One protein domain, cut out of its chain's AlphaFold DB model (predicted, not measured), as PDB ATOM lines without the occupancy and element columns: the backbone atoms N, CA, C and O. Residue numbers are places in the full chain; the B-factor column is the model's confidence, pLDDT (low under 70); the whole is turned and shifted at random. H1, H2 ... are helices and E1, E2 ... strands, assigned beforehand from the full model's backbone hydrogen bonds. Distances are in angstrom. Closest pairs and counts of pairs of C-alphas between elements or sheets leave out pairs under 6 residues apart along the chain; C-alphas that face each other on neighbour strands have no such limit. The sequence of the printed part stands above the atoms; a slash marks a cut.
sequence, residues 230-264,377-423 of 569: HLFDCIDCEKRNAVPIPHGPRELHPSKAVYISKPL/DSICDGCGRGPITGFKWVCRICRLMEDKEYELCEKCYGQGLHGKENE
ATOM      1  N   HIS A 230     -12.249  14.414 -36.332       89.44
ATOM      2  CA  HIS A 230     -12.816  15.419 -35.430       89.44
ATOM      3  C   HIS A 230     -14.301  15.669 -35.734       89.44
ATOM      4  O   HIS A 230     -14.663  16.253 -36.762       89.44
ATOM      5  N   LEU A 231     -15.159  15.227 -34.813       95.50
ATOM      6  CA  LEU A 231     -16.596  15.491 -34.809       95.50
ATOM      7  C   LEU A 231     -16.891  16.725 -33.959       95.50
ATOM      8  O   LEU A 231     -16.199  16.988 -32.975       95.50
ATOM      9  N   PHE A 232     -17.928  17.471 -34.331       97.31
ATOM     10  CA  PHE A 232     -18.273  18.734 -33.685       97.31
ATOM     11  C   PHE A 232     -19.726  18.745 -33.219       97.31
ATOM     12  O   PHE A 232     -20.598  18.150 -33.855       97.31
ATOM     13  N   ASP A 233     -19.972  19.466 -32.132       97.31
ATOM     14  CA  ASP A 233     -21.301  19.838 -31.669       97.31
ATOM     15  C   ASP A 233     -21.542  21.316 -32.024       97.31
ATOM     16  O   ASP A 233     -20.655  22.153 -31.854       97.31
ATOM     17  N   CYS A 234     -22.719  21.638 -32.555       97.38
ATOM     18  CA  CYS A 234     -23.126  22.995 -32.908       97.38
ATOM     19  C   CYS A 234     -24.009  23.577 -31.798       97.38
ATOM     20  O   CYS A 234     -24.988  22.951 -31.386       97.38
ATOM     21  N   ILE A 235     -23.668  24.769 -31.323       96.56
ATOM     22  CA  ILE A 235     -24.358  25.495 -30.255       96.56
ATOM     23  C   ILE A 235     -24.793  26.851 -30.813       96.56
ATOM     24  O   ILE A 235     -24.002  27.559 -31.432       96.56
ATOM     25  N   ASP A 236     -26.058  27.208 -30.612       96.06
ATOM     26  CA  ASP A 236     -26.626  28.498 -31.015       96.06
ATOM     27  C   ASP A 236     -26.484  29.507 -29.864       96.06
ATOM     28  O   ASP A 236     -27.286  29.502 -28.932       96.06
ATOM     29  N   CYS A 237     -25.458  30.359 -29.918       93.75
ATOM     30  CA  CYS A 237     -25.139  31.320 -28.858       93.75
ATOM     31  C   CYS A 237     -26.234  32.379 -28.647       93.75
ATOM     32  O   CYS A 237     -26.235  33.060 -27.625       93.75
ATOM     33  N   GLU A 238     -27.168  32.550 -29.589       92.06
ATOM     34  CA  GLU A 238     -28.274  33.504 -29.432       92.06
ATOM     35  C   GLU A 238     -29.367  32.972 -28.493       92.06
ATOM     36  O   GLU A 238     -30.155  33.744 -27.938       92.06
ATOM     37  N   LYS A 239     -29.417  31.652 -28.273       91.75
ATOM     38  CA  LYS A 239     -30.380  31.008 -27.380       91.75
ATOM     39  C   LYS A 239     -29.736  30.727 -26.027       91.75
ATOM     40  O   LYS A 239     -28.859  29.876 -25.903       91.75
ATOM     41  N   ARG A 240     -30.238  31.385 -24.976       84.81
ATOM     42  CA  ARG A 240     -29.895  31.021 -23.590       84.81
ATOM     43  C   ARG A 240     -30.227  29.543 -23.371       84.81
ATOM     44  O   ARG A 240     -31.349  29.128 -23.656       84.81
ATOM     45  N   ASN A 241     -29.266  28.777 -22.858       87.19
ATOM     46  CA  ASN A 241     -29.367  27.328 -22.650       87.19
ATOM     47  C   ASN A 241     -29.533  26.512 -23.948       87.19
ATOM     48  O   ASN A 241     -30.242  25.504 -23.963       87.19
ATOM     49  N   ALA A 242     -28.909  26.943 -25.049       91.62
ATOM     50  CA  ALA A 242     -28.857  26.146 -26.268       91.62
ATOM     51  C   ALA A 242     -28.217  24.776 -26.002       91.62
ATOM     52  O   ALA A 242     -27.075  24.678 -25.559       91.62
ATOM     53  N   VAL A 243     -28.960  23.710 -26.301       93.94
ATOM     54  CA  VAL A 243     -28.450  22.341 -26.205       93.94
ATOM     55  C   VAL A 243     -27.474  22.096 -27.361       93.94
ATOM     56  O   VAL A 243     -27.859  22.330 -28.512       93.94
ATOM     57  N   PRO A 244     -26.247  21.604 -27.105       95.50
ATOM     58  CA  PRO A 244     -25.315  21.237 -28.163       95.50
ATOM     59  C   PRO A 244     -25.906  20.171 -29.086       95.50
ATOM     60  O   PRO A 244     -26.305  19.089 -28.648       95.50
ATOM     61  N   ILE A 245     -25.962  20.471 -30.381       96.75
ATOM     62  CA  ILE A 245     -26.483  19.564 -31.403       96.75
ATOM     63  C   ILE A 245     -25.302  18.792 -31.994       96.75
ATOM     64  O   ILE A 245     -24.417  19.413 -32.577       96.75
ATOM     65  N   PRO A 246     -25.257  17.455 -31.899       96.44
ATOM     66  CA  PRO A 246     -24.162  16.677 -32.460       96.44
ATOM     67  C   PRO A 246     -24.229  16.642 -33.991       96.44
ATOM     68  O   PRO A 246     -25.247  16.254 -34.569       96.44
ATOM     69  N   HIS A 247     -23.132  16.996 -34.660       96.81
ATOM     70  CA  HIS A 247     -22.996  16.898 -36.113       96.81
ATOM     71  C   HIS A 247     -22.111  15.715 -36.528       96.81
ATOM     72  O   HIS A 247     -21.242  15.259 -35.779       96.81
ATOM     73  N   GLY A 248     -22.374  15.195 -37.728       95.50
ATOM     74  CA  GLY A 248     -21.569  14.157 -38.367       95.50
ATOM     75  C   GLY A 248     -20.265  14.693 -38.975       95.50
ATOM     76  O   GLY A 248     -19.893  15.849 -38.746       95.50
ATOM     77  N   PRO A 249     -19.565  13.864 -39.770       95.69
ATOM     78  CA  PRO A 249     -18.352  14.270 -40.471       95.69
ATOM     79  C   PRO A 249     -18.558  15.515 -41.344       95.69
ATOM     80  O   PRO A 249     -19.640  15.755 -41.887       95.69
ATOM     81  N   ARG A 250     -17.496  16.315 -41.486       95.88
ATOM     82  CA  ARG A 250     -17.479  17.466 -42.396       95.88
ATOM     83  C   ARG A 250     -17.444  17.003 -43.851       95.88
ATOM     84  O   ARG A 250     -16.574  16.229 -44.236       95.88
ATOM     85  N   GLU A 251     -18.340  17.558 -44.655       96.06
ATOM     86  CA  GLU A 251     -18.452  17.391 -46.103       96.06
ATOM     87  C   GLU A 251     -18.214  18.745 -46.797       96.06
ATOM     88  O   GLU A 251     -18.497  19.808 -46.239       96.06
ATOM     89  N   LEU A 252     -17.707  18.738 -48.032       96.88
ATOM     90  CA  LEU A 252     -17.574  19.963 -48.825       96.88
ATOM     91  C   LEU A 252     -18.940  20.471 -49.304       96.88
ATOM     92  O   LEU A 252     -19.724  19.734 -49.903       96.88
ATOM     93  N   HIS A 253     -19.199  21.768 -49.135       97.12
ATOM     94  CA  HIS A 253     -20.425  22.391 -49.623       97.12
ATOM     95  C   HIS A 253     -20.483  22.390 -51.166       97.12
ATOM     96  O   HIS A 253     -19.540  22.851 -51.811       97.12
ATOM     97  N   PRO A 254     -21.605  21.998 -51.804       93.81
ATOM     98  CA  PRO A 254     -21.693  21.789 -53.258       93.81
ATOM     99  C   PRO A 254     -21.273  23.004 -54.096       93.81
ATOM    100  O   PRO A 254     -20.545  22.863 -55.068       93.81
ATOM    101  N   SER A 255     -21.682  24.212 -53.705       94.12
ATOM    102  CA  SER A 255     -21.423  25.441 -54.476       94.12
ATOM    103  C   SER A 255     -20.488  26.456 -53.814       94.12
ATOM    104  O   SER A 255     -20.324  27.567 -54.320       94.12
ATOM    105  N   LYS A 256     -19.901  26.127 -52.659       96.31
ATOM    106  CA  LYS A 256     -19.062  27.052 -51.887       96.31
ATOM    107  C   LYS A 256     -17.829  26.305 -51.405       96.31
ATOM    108  O   LYS A 256     -17.928  25.157 -51.004       96.31
ATOM    109  N   ALA A 257     -16.686  26.977 -51.382       96.31
ATOM    110  CA  ALA A 257     -15.464  26.436 -50.799       96.31
ATOM    111  C   ALA A 257     -15.483  26.564 -49.268       96.31
ATOM    112  O   ALA A 257     -14.741  27.355 -48.690       96.31
ATOM    113  N   VAL A 258     -16.405  25.841 -48.633       96.75
ATOM    114  CA  VAL A 258     -16.514  25.709 -47.178       96.75
ATOM    115  C   VAL A 258     -16.917  24.284 -46.827       96.75
ATOM    116  O   VAL A 258     -17.656  23.644 -47.578       96.75
ATOM    117  N   TYR A 259     -16.470  23.808 -45.673       97.44
ATOM    118  CA  TYR A 259     -17.003  22.598 -45.067       97.44
ATOM    119  C   TYR A 259     -18.339  22.875 -44.378       97.44
ATOM    120  O   TYR A 259     -18.550  23.933 -43.783       97.44
ATOM    121  N   ILE A 260     -19.226  21.894 -44.451       97.12
ATOM    122  CA  ILE A 260     -20.494  21.829 -43.729       97.12
ATOM    123  C   ILE A 260     -20.638  20.438 -43.119       97.12
ATOM    124  O   ILE A 260     -19.975  19.498 -43.536       97.12
ATOM    125  N   SER A 261     -21.518  20.280 -42.144       96.81
ATOM    126  CA  SER A 261     -21.875  18.968 -41.605       96.81
ATOM    127  C   SER A 261     -23.367  18.911 -41.344       96.81
ATOM    128  O   SER A 261     -24.017  19.936 -41.112       96.81
ATOM    129  N   LYS A 262     -23.915  17.701 -41.384       96.25
ATOM    130  CA  LYS A 262     -25.324  17.454 -41.088       96.25
ATOM    131  C   LYS A 262     -25.479  17.069 -39.613       96.25
ATOM    132  O   LYS A 262     -24.631  16.328 -39.107       96.25
ATOM    133  N   PRO A 263     -26.544  17.524 -38.929       96.38
ATOM    134  CA  PRO A 263     -26.896  17.008 -37.610       96.38
ATOM    135  C   PRO A 263     -27.079  15.487 -37.653       96.38
ATOM    136  O   PRO A 263     -27.643  14.959 -38.615       96.38
ATOM    137  N   LEU A 264     -26.632  14.778 -36.616       93.81
ATOM    138  CA  LEU A 264     -26.872  13.342 -36.484       93.81
ATOM    139  C   LEU A 264     -28.356  13.116 -36.160       93.81
ATOM    140  O   LEU A 264     -28.829  13.401 -35.058       93.81
ATOM    141  N   ASP A 377     -18.137  34.360 -22.587       88.06
ATOM    142  CA  ASP A 377     -17.013  35.020 -23.260       88.06
ATOM    143  C   ASP A 377     -16.199  34.033 -24.123       88.06
ATOM    144  O   ASP A 377     -14.978  34.139 -24.249       88.06
ATOM    145  N   SER A 378     -16.870  33.065 -24.752       93.06
ATOM    146  CA  SER A 378     -16.270  32.077 -25.649       93.06
ATOM    147  C   SER A 378     -15.434  32.759 -26.741       93.06
ATOM    148  O   SER A 378     -15.945  33.552 -27.544       93.06
ATOM    149  N   ILE A 379     -14.142  32.434 -26.812       96.44
ATOM    150  CA  ILE A 379     -13.208  32.938 -27.827       96.44
ATOM    151  C   ILE A 379     -12.943  31.819 -28.831       96.44
ATOM    152  O   ILE A 379     -12.542  30.725 -28.469       96.44
ATOM    153  N   CYS A 380     -13.092  32.108 -30.124       97.50
ATOM    154  CA  CYS A 380     -12.784  31.133 -31.170       97.50
ATOM    155  C   CYS A 380     -11.282  30.804 -31.200       97.50
ATOM    156  O   CYS A 380     -10.488  31.664 -31.594       97.50
ATOM    157  N   ASP A 381     -10.907  29.553 -30.922       96.69
ATOM    158  CA  ASP A 381      -9.524  29.047 -30.940       96.69
ATOM    159  C   ASP A 381      -8.843  29.223 -32.302       96.69
ATOM    160  O   ASP A 381      -7.633  29.423 -32.401       96.69
ATOM    161  N   GLY A 382      -9.624  29.197 -33.386       94.94
ATOM    162  CA  GLY A 382      -9.094  29.324 -34.739       94.94
ATOM    163  C   GLY A 382      -8.680  30.748 -35.125       94.94
ATOM    164  O   GLY A 382      -7.763  30.927 -35.924       94.94
ATOM    165  N   CYS A 383      -9.365  31.782 -34.622       95.62
ATOM    166  CA  CYS A 383      -9.089  33.175 -35.016       95.62
ATOM    167  C   CYS A 383      -8.804  34.136 -33.859       95.62
ATOM    168  O   CYS A 383      -8.511  35.304 -34.125       95.62
ATOM    169  N   GLY A 384      -8.910  33.671 -32.613       96.12
ATOM    170  CA  GLY A 384      -8.710  34.457 -31.398       96.12
ATOM    171  C   GLY A 384      -9.748  35.560 -31.188       96.12
ATOM    172  O   GLY A 384      -9.473  36.523 -30.480       96.12
ATOM    173  N   ARG A 385     -10.912  35.492 -31.850       96.38
ATOM    174  CA  ARG A 385     -11.980  36.498 -31.710       96.38
ATOM    175  C   ARG A 385     -13.086  35.962 -30.806       96.38
ATOM    176  O   ARG A 385     -13.582  34.868 -31.068       96.38
ATOM    177  N   GLY A 386     -13.487  36.763 -29.825       92.50
ATOM    178  CA  GLY A 386     -14.645  36.533 -28.964       92.50
ATOM    179  C   GLY A 386     -15.371  37.849 -28.627       92.50
ATOM    180  O   GLY A 386     -14.821  38.922 -28.911       92.50
ATOM    181  N   PRO A 387     -16.594  37.778 -28.073       95.25
ATOM    182  CA  PRO A 387     -17.381  36.549 -27.914       95.25
ATOM    183  C   PRO A 387     -17.834  35.982 -29.276       95.25
ATOM    184  O   PRO A 387     -18.020  36.730 -30.245       95.25
ATOM    185  N   ILE A 388     -17.954  34.655 -29.397       95.81
ATOM    186  CA  ILE A 388     -18.474  34.008 -30.615       95.81
ATOM    187  C   ILE A 388     -19.966  34.337 -30.755       95.81
ATOM    188  O   ILE A 388     -20.774  33.973 -29.908       95.81
ATOM    189  N   THR A 389     -20.344  34.983 -31.861       94.81
ATOM    190  CA  THR A 389     -21.745  35.291 -32.184       94.81
ATOM    191  C   THR A 389     -22.333  34.294 -33.189       94.81
ATOM    192  O   THR A 389     -21.624  33.798 -34.070       94.81
ATOM    193  N   GLY A 390     -23.638  34.015 -33.080       95.31
ATOM    194  CA  GLY A 390     -24.340  33.041 -33.922       95.31
ATOM    195  C   GLY A 390     -24.047  31.599 -33.500       95.31
ATOM    196  O   GLY A 390     -24.354  31.213 -32.379       95.31
ATOM    197  N   PHE A 391     -23.449  30.803 -34.390       96.88
ATOM    198  CA  PHE A 391     -23.135  29.396 -34.115       96.88
ATOM    199  C   PHE A 391     -21.693  29.193 -33.625       96.88
ATOM    200  O   PHE A 391     -20.727  29.582 -34.299       96.88
ATOM    201  N   LYS A 392     -21.564  28.499 -32.491       97.06
ATOM    202  CA  LYS A 392     -20.319  27.983 -31.912       97.06
ATOM    203  C   LYS A 392     -20.196  26.487 -32.195       97.06
ATOM    204  O   LYS A 392     -21.148  25.734 -32.031       97.06
ATOM    205  N   TRP A 393     -19.018  26.060 -32.635       98.06
ATOM    206  CA  TRP A 393     -18.715  24.673 -32.973       98.06
ATOM    207  C   TRP A 393     -17.684  24.128 -31.995       98.06
ATOM    208  O   TRP A 393     -16.545  24.586 -32.006       98.06
ATOM    209  N   VAL A 394     -18.059  23.142 -31.188       97.12
ATOM    210  CA  VAL A 394     -17.192  22.563 -30.151       97.12
ATOM    211  C   VAL A 394     -16.726  21.181 -30.589       97.12
ATOM    212  O   VAL A 394     -17.550  20.334 -30.938       97.12
ATOM    213  N   CYS A 395     -15.417  20.929 -30.604       97.12
ATOM    214  CA  CYS A 395     -14.896  19.613 -30.970       97.12
ATOM    215  C   CYS A 395     -15.173  18.580 -29.871       97.12
ATOM    216  O   CYS A 395     -14.676  18.688 -28.750       97.12
ATOM    217  N   ARG A 396     -15.913  17.523 -30.217       95.19
ATOM    218  CA  ARG A 396     -16.260  16.444 -29.287       95.19
ATOM    219  C   ARG A 396     -15.045  15.605 -28.896       95.19
ATOM    220  O   ARG A 396     -14.981  15.142 -27.766       95.19
ATOM    221  N   ILE A 397     -14.099  15.407 -29.813       92.62
ATOM    222  CA  ILE A 397     -12.924  14.556 -29.570       92.62
ATOM    223  C   ILE A 397     -11.960  15.228 -28.594       92.62
ATOM    224  O   ILE A 397     -11.586  14.601 -27.610       92.62
ATOM    225  N   CYS A 398     -11.623  16.506 -28.790       93.06
ATOM    226  CA  CYS A 398     -10.761  17.229 -27.847       93.06
ATOM    227  C   CYS A 398     -11.379  17.344 -26.455       93.06
ATOM    228  O   CYS A 398     -10.674  17.139 -25.469       93.06
ATOM    229  N   ARG A 399     -12.701  17.546 -26.380       91.94
ATOM    230  CA  ARG A 399     -13.418  17.519 -25.102       91.94
ATOM    231  C   ARG A 399     -13.260  16.176 -24.380       91.94
ATOM    232  O   ARG A 399     -13.162  16.156 -23.164       91.94
ATOM    233  N   LEU A 400     -13.231  15.059 -25.113       88.94
ATOM    234  CA  LEU A 400     -13.069  13.721 -24.531       88.94
ATOM    235  C   LEU A 400     -11.611  13.373 -24.193       88.94
ATOM    236  O   LEU A 400     -11.375  12.654 -23.230       88.94
ATOM    237  N   MET A 401     -10.652  13.832 -25.001       88.94
ATOM    238  CA  MET A 401      -9.254  13.392 -24.922       88.94
ATOM    239  C   MET A 401      -8.372  14.293 -24.054       88.94
ATOM    240  O   MET A 401      -7.476  13.795 -23.378       88.94
ATOM    241  N   GLU A 402      -8.589  15.608 -24.092       82.62
ATOM    242  CA  GLU A 402      -7.682  16.600 -23.497       82.62
ATOM    243  C   GLU A 402      -8.335  17.418 -22.375       82.62
ATOM    244  O   GLU A 402      -7.702  18.335 -21.858       82.62
ATOM    245  N   ASP A 403      -9.596  17.120 -22.033       83.06
ATOM    246  CA  ASP A 403     -10.433  17.933 -21.131       83.06
ATOM    247  C   ASP A 403     -10.451  19.422 -21.536       83.06
ATOM    248  O   ASP A 403     -10.553  20.336 -20.720       83.06
ATOM    249  N   LYS A 404     -10.290  19.672 -22.844       87.94
ATOM    250  CA  LYS A 404     -10.223  21.008 -23.426       87.94
ATOM    251  C   LYS A 404     -11.328  21.186 -24.451       87.94
ATOM    252  O   LYS A 404     -11.438  20.437 -25.425       87.94
ATOM    253  N   GLU A 405     -12.117  22.232 -24.260       92.00
ATOM    254  CA  GLU A 405     -13.095  22.677 -25.241       92.00
ATOM    255  C   GLU A 405     -12.358  23.392 -26.372       92.00
ATOM    256  O   GLU A 405     -11.749  24.439 -26.172       92.00
ATOM    257  N   TYR A 406     -12.347  22.773 -27.554       95.69
ATOM    258  CA  TYR A 406     -11.832  23.406 -28.762       95.69
ATOM    259  C   TYR A 406     -13.003  24.017 -29.527       95.69
ATOM    260  O   TYR A 406     -13.815  23.293 -30.118       95.69
ATOM    261  N   GLU A 407     -13.100  25.341 -29.504       97.19
ATOM    262  CA  GLU A 407     -14.258  26.104 -29.942       97.19
ATOM    263  C   GLU A 407     -13.961  26.921 -31.200       97.19
ATOM    264  O   GLU A 407     -13.027  27.720 -31.280       97.19
ATOM    265  N   LEU A 408     -14.807  26.771 -32.214       97.75
ATOM    266  CA  LEU A 408     -14.683  27.475 -33.480       97.75
ATOM    267  C   LEU A 408     -15.935  28.290 -33.784       97.75
ATOM    268  O   LEU A 408     -17.064  27.823 -33.658       97.75
ATOM    269  N   CYS A 409     -15.739  29.498 -34.306       97.88
ATOM    270  CA  CYS A 409     -16.816  30.216 -34.978       97.88
ATOM    271  C   CYS A 409     -17.130  29.565 -36.335       97.88
ATOM    272  O   CYS A 409     -16.269  28.925 -36.950       97.88
ATOM    273  N   GLU A 410     -18.331  29.812 -36.861       97.62
ATOM    274  CA  GLU A 410     -18.809  29.265 -38.143       97.62
ATOM    275  C   GLU A 410     -17.799  29.419 -39.302       97.62
ATOM    276  O   GLU A 410     -17.599  28.509 -40.109       97.62
ATOM    277  N   LYS A 411     -17.084  30.550 -39.367       96.62
ATOM    278  CA  LYS A 411     -16.085  30.814 -40.420       96.62
ATOM    279  C   LYS A 411     -14.847  29.927 -40.311       96.62
ATOM    280  O   LYS A 411     -14.295  29.547 -41.342       96.62
ATOM    281  N   CYS A 412     -14.375  29.675 -39.094       96.44
ATOM    282  CA  CYS A 412     -13.211  28.835 -38.822       96.44
ATOM    283  C   CYS A 412     -13.556  27.359 -39.030       96.44
ATOM    284  O   CYS A 412     -12.803  26.643 -39.688       96.44
ATOM    285  N   TYR A 413     -14.745  26.955 -38.579       97.62
ATOM    286  CA  TYR A 413     -15.301  25.634 -38.838       97.62
ATOM    287  C   TYR A 413     -15.393  25.333 -40.342       97.62
ATOM    288  O   TYR A 413     -14.837  24.339 -40.817       97.62
ATOM    289  N   GLY A 414     -16.007  26.238 -41.112       96.75
ATOM    290  CA  GLY A 414     -16.144  26.100 -42.563       96.75
ATOM    291  C   GLY A 414     -14.821  26.183 -43.333       96.75
ATOM    292  O   GLY A 414     -14.741  25.694 -44.454       96.75
ATOM    293  N   GLN A 415     -13.763  26.752 -42.744       95.06
ATOM    294  CA  GLN A 415     -12.405  26.745 -43.310       95.06
ATOM    295  C   GLN A 415     -11.652  25.435 -43.053       95.06
ATOM    296  O   GLN A 415     -10.520  25.304 -43.505       95.06
ATOM    297  N   GLY A 416     -12.264  24.475 -42.355       94.62
ATOM    298  CA  GLY A 416     -11.629  23.195 -42.060       94.62
ATOM    299  C   GLY A 416     -10.595  23.281 -40.945       94.62
ATOM    300  O   GLY A 416      -9.764  22.386 -40.830       94.62
ATOM    301  N   LEU A 417     -10.628  24.332 -40.115       94.12
ATOM    302  CA  LEU A 417      -9.752  24.376 -38.948       94.12
ATOM    303  C   LEU A 417     -10.057  23.201 -38.020       94.12
ATOM    304  O   LEU A 417     -11.220  22.821 -37.854       94.12
ATOM    305  N   HIS A 418      -8.995  22.648 -37.448       92.94
ATOM    306  CA  HIS A 418      -8.950  21.511 -36.548       92.94
ATOM    307  C   HIS A 418      -9.379  20.182 -37.178       92.94
ATOM    308  O   HIS A 418     -10.541  19.785 -37.076       92.94
ATOM    309  N   GLY A 419      -8.452  19.511 -37.873       90.06
ATOM    310  CA  GLY A 419      -8.630  18.156 -38.421       90.06
ATOM    311  C   GLY A 419      -8.930  18.094 -39.922       90.06
ATOM    312  O   GLY A 419      -9.210  17.022 -40.448       90.06
ATOM    313  N   LYS A 420      -8.929  19.242 -40.611       91.19
ATOM    314  CA  LYS A 420      -9.105  19.352 -42.071       91.19
ATOM    315  C   LYS A 420      -8.170  20.403 -42.695       91.19
ATOM    316  O   LYS A 420      -8.327  20.717 -43.873       91.19
ATOM    317  N   GLU A 421      -7.196  20.955 -41.953       86.25
ATOM    318  CA  GLU A 421      -6.339  22.050 -42.451       86.25
ATOM    319  C   GLU A 421      -5.394  21.617 -43.567       86.25
ATOM    320  O   GLU A 421      -5.029  22.422 -44.423       86.25
ATOM    321  N   ASN A 422      -4.992  20.349 -43.531       83.56
ATOM    322  CA  ASN A 422      -4.033  19.770 -44.464       83.56
ATOM    323  C   ASN A 422      -4.707  19.196 -45.715       83.56
ATOM    324  O   ASN A 422      -4.017  18.706 -46.602       83.56
ATOM    325  N   GLU A 423      -6.042  19.220 -45.784       90.62
ATOM    326  CA  GLU A 423      -6.760  18.671 -46.926       90.62
ATOM    327  C   GLU A 423      -6.813  19.661 -48.079       90.62
ATOM    328  O   GLU A 423      -7.228  20.818 -47.957       90.62
TER     329      GLU A 423
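This is residues 230 to 264 and 377 to 423 of the 569 residues of the protein "ZZ-type domain-containing protein" of Globisporangium ultimum (strain ATCC 200006 / CBS 805.95 / DAOM BR144) (UniProt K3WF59). Little regular structure: long loops surround a small antiparallel sheet, E1 - E2 - E3, with short H2 over E2 and H1 at the end of E2. The 82 printed residues run E1 E2 H1 E3 H2; this mixed class has 24 in named elements. It is compact, radius of gyration 12.0 A, spanning 32 by 27 by 27 A.

Edge strand E1, residues 232 to 236, is antiparallel to E2, residues 391 to 395; N 233 and O 394 are 2.8 A apart. H1, residues 396 to 401, only grazes the sheet. Edge strand E3, residues 407 to 409, is antiparallel to E2; N 393 and O 408 are 2.8 A apart. H2, residues 410 to 414, is over E2, height over the sheet 7.8 A; their closest C-alphas, Phe 391 and Glu 410, are 5.9 A apart. In H1 and H2 every O i to N i+4 pair is within hydrogen-bond range.

E1 runs 13.1 A from C-alpha 232 at (-18.273, 18.734, -33.685); E2 runs 13.2 A. H2 ends at C-alpha 414, (-16.144, 26.100, -42.563).

Residues 265 to 376 are not printed; C-alphas 264 and 377 are 27.2 A apart. No printed residue is under 70 in pLDDT.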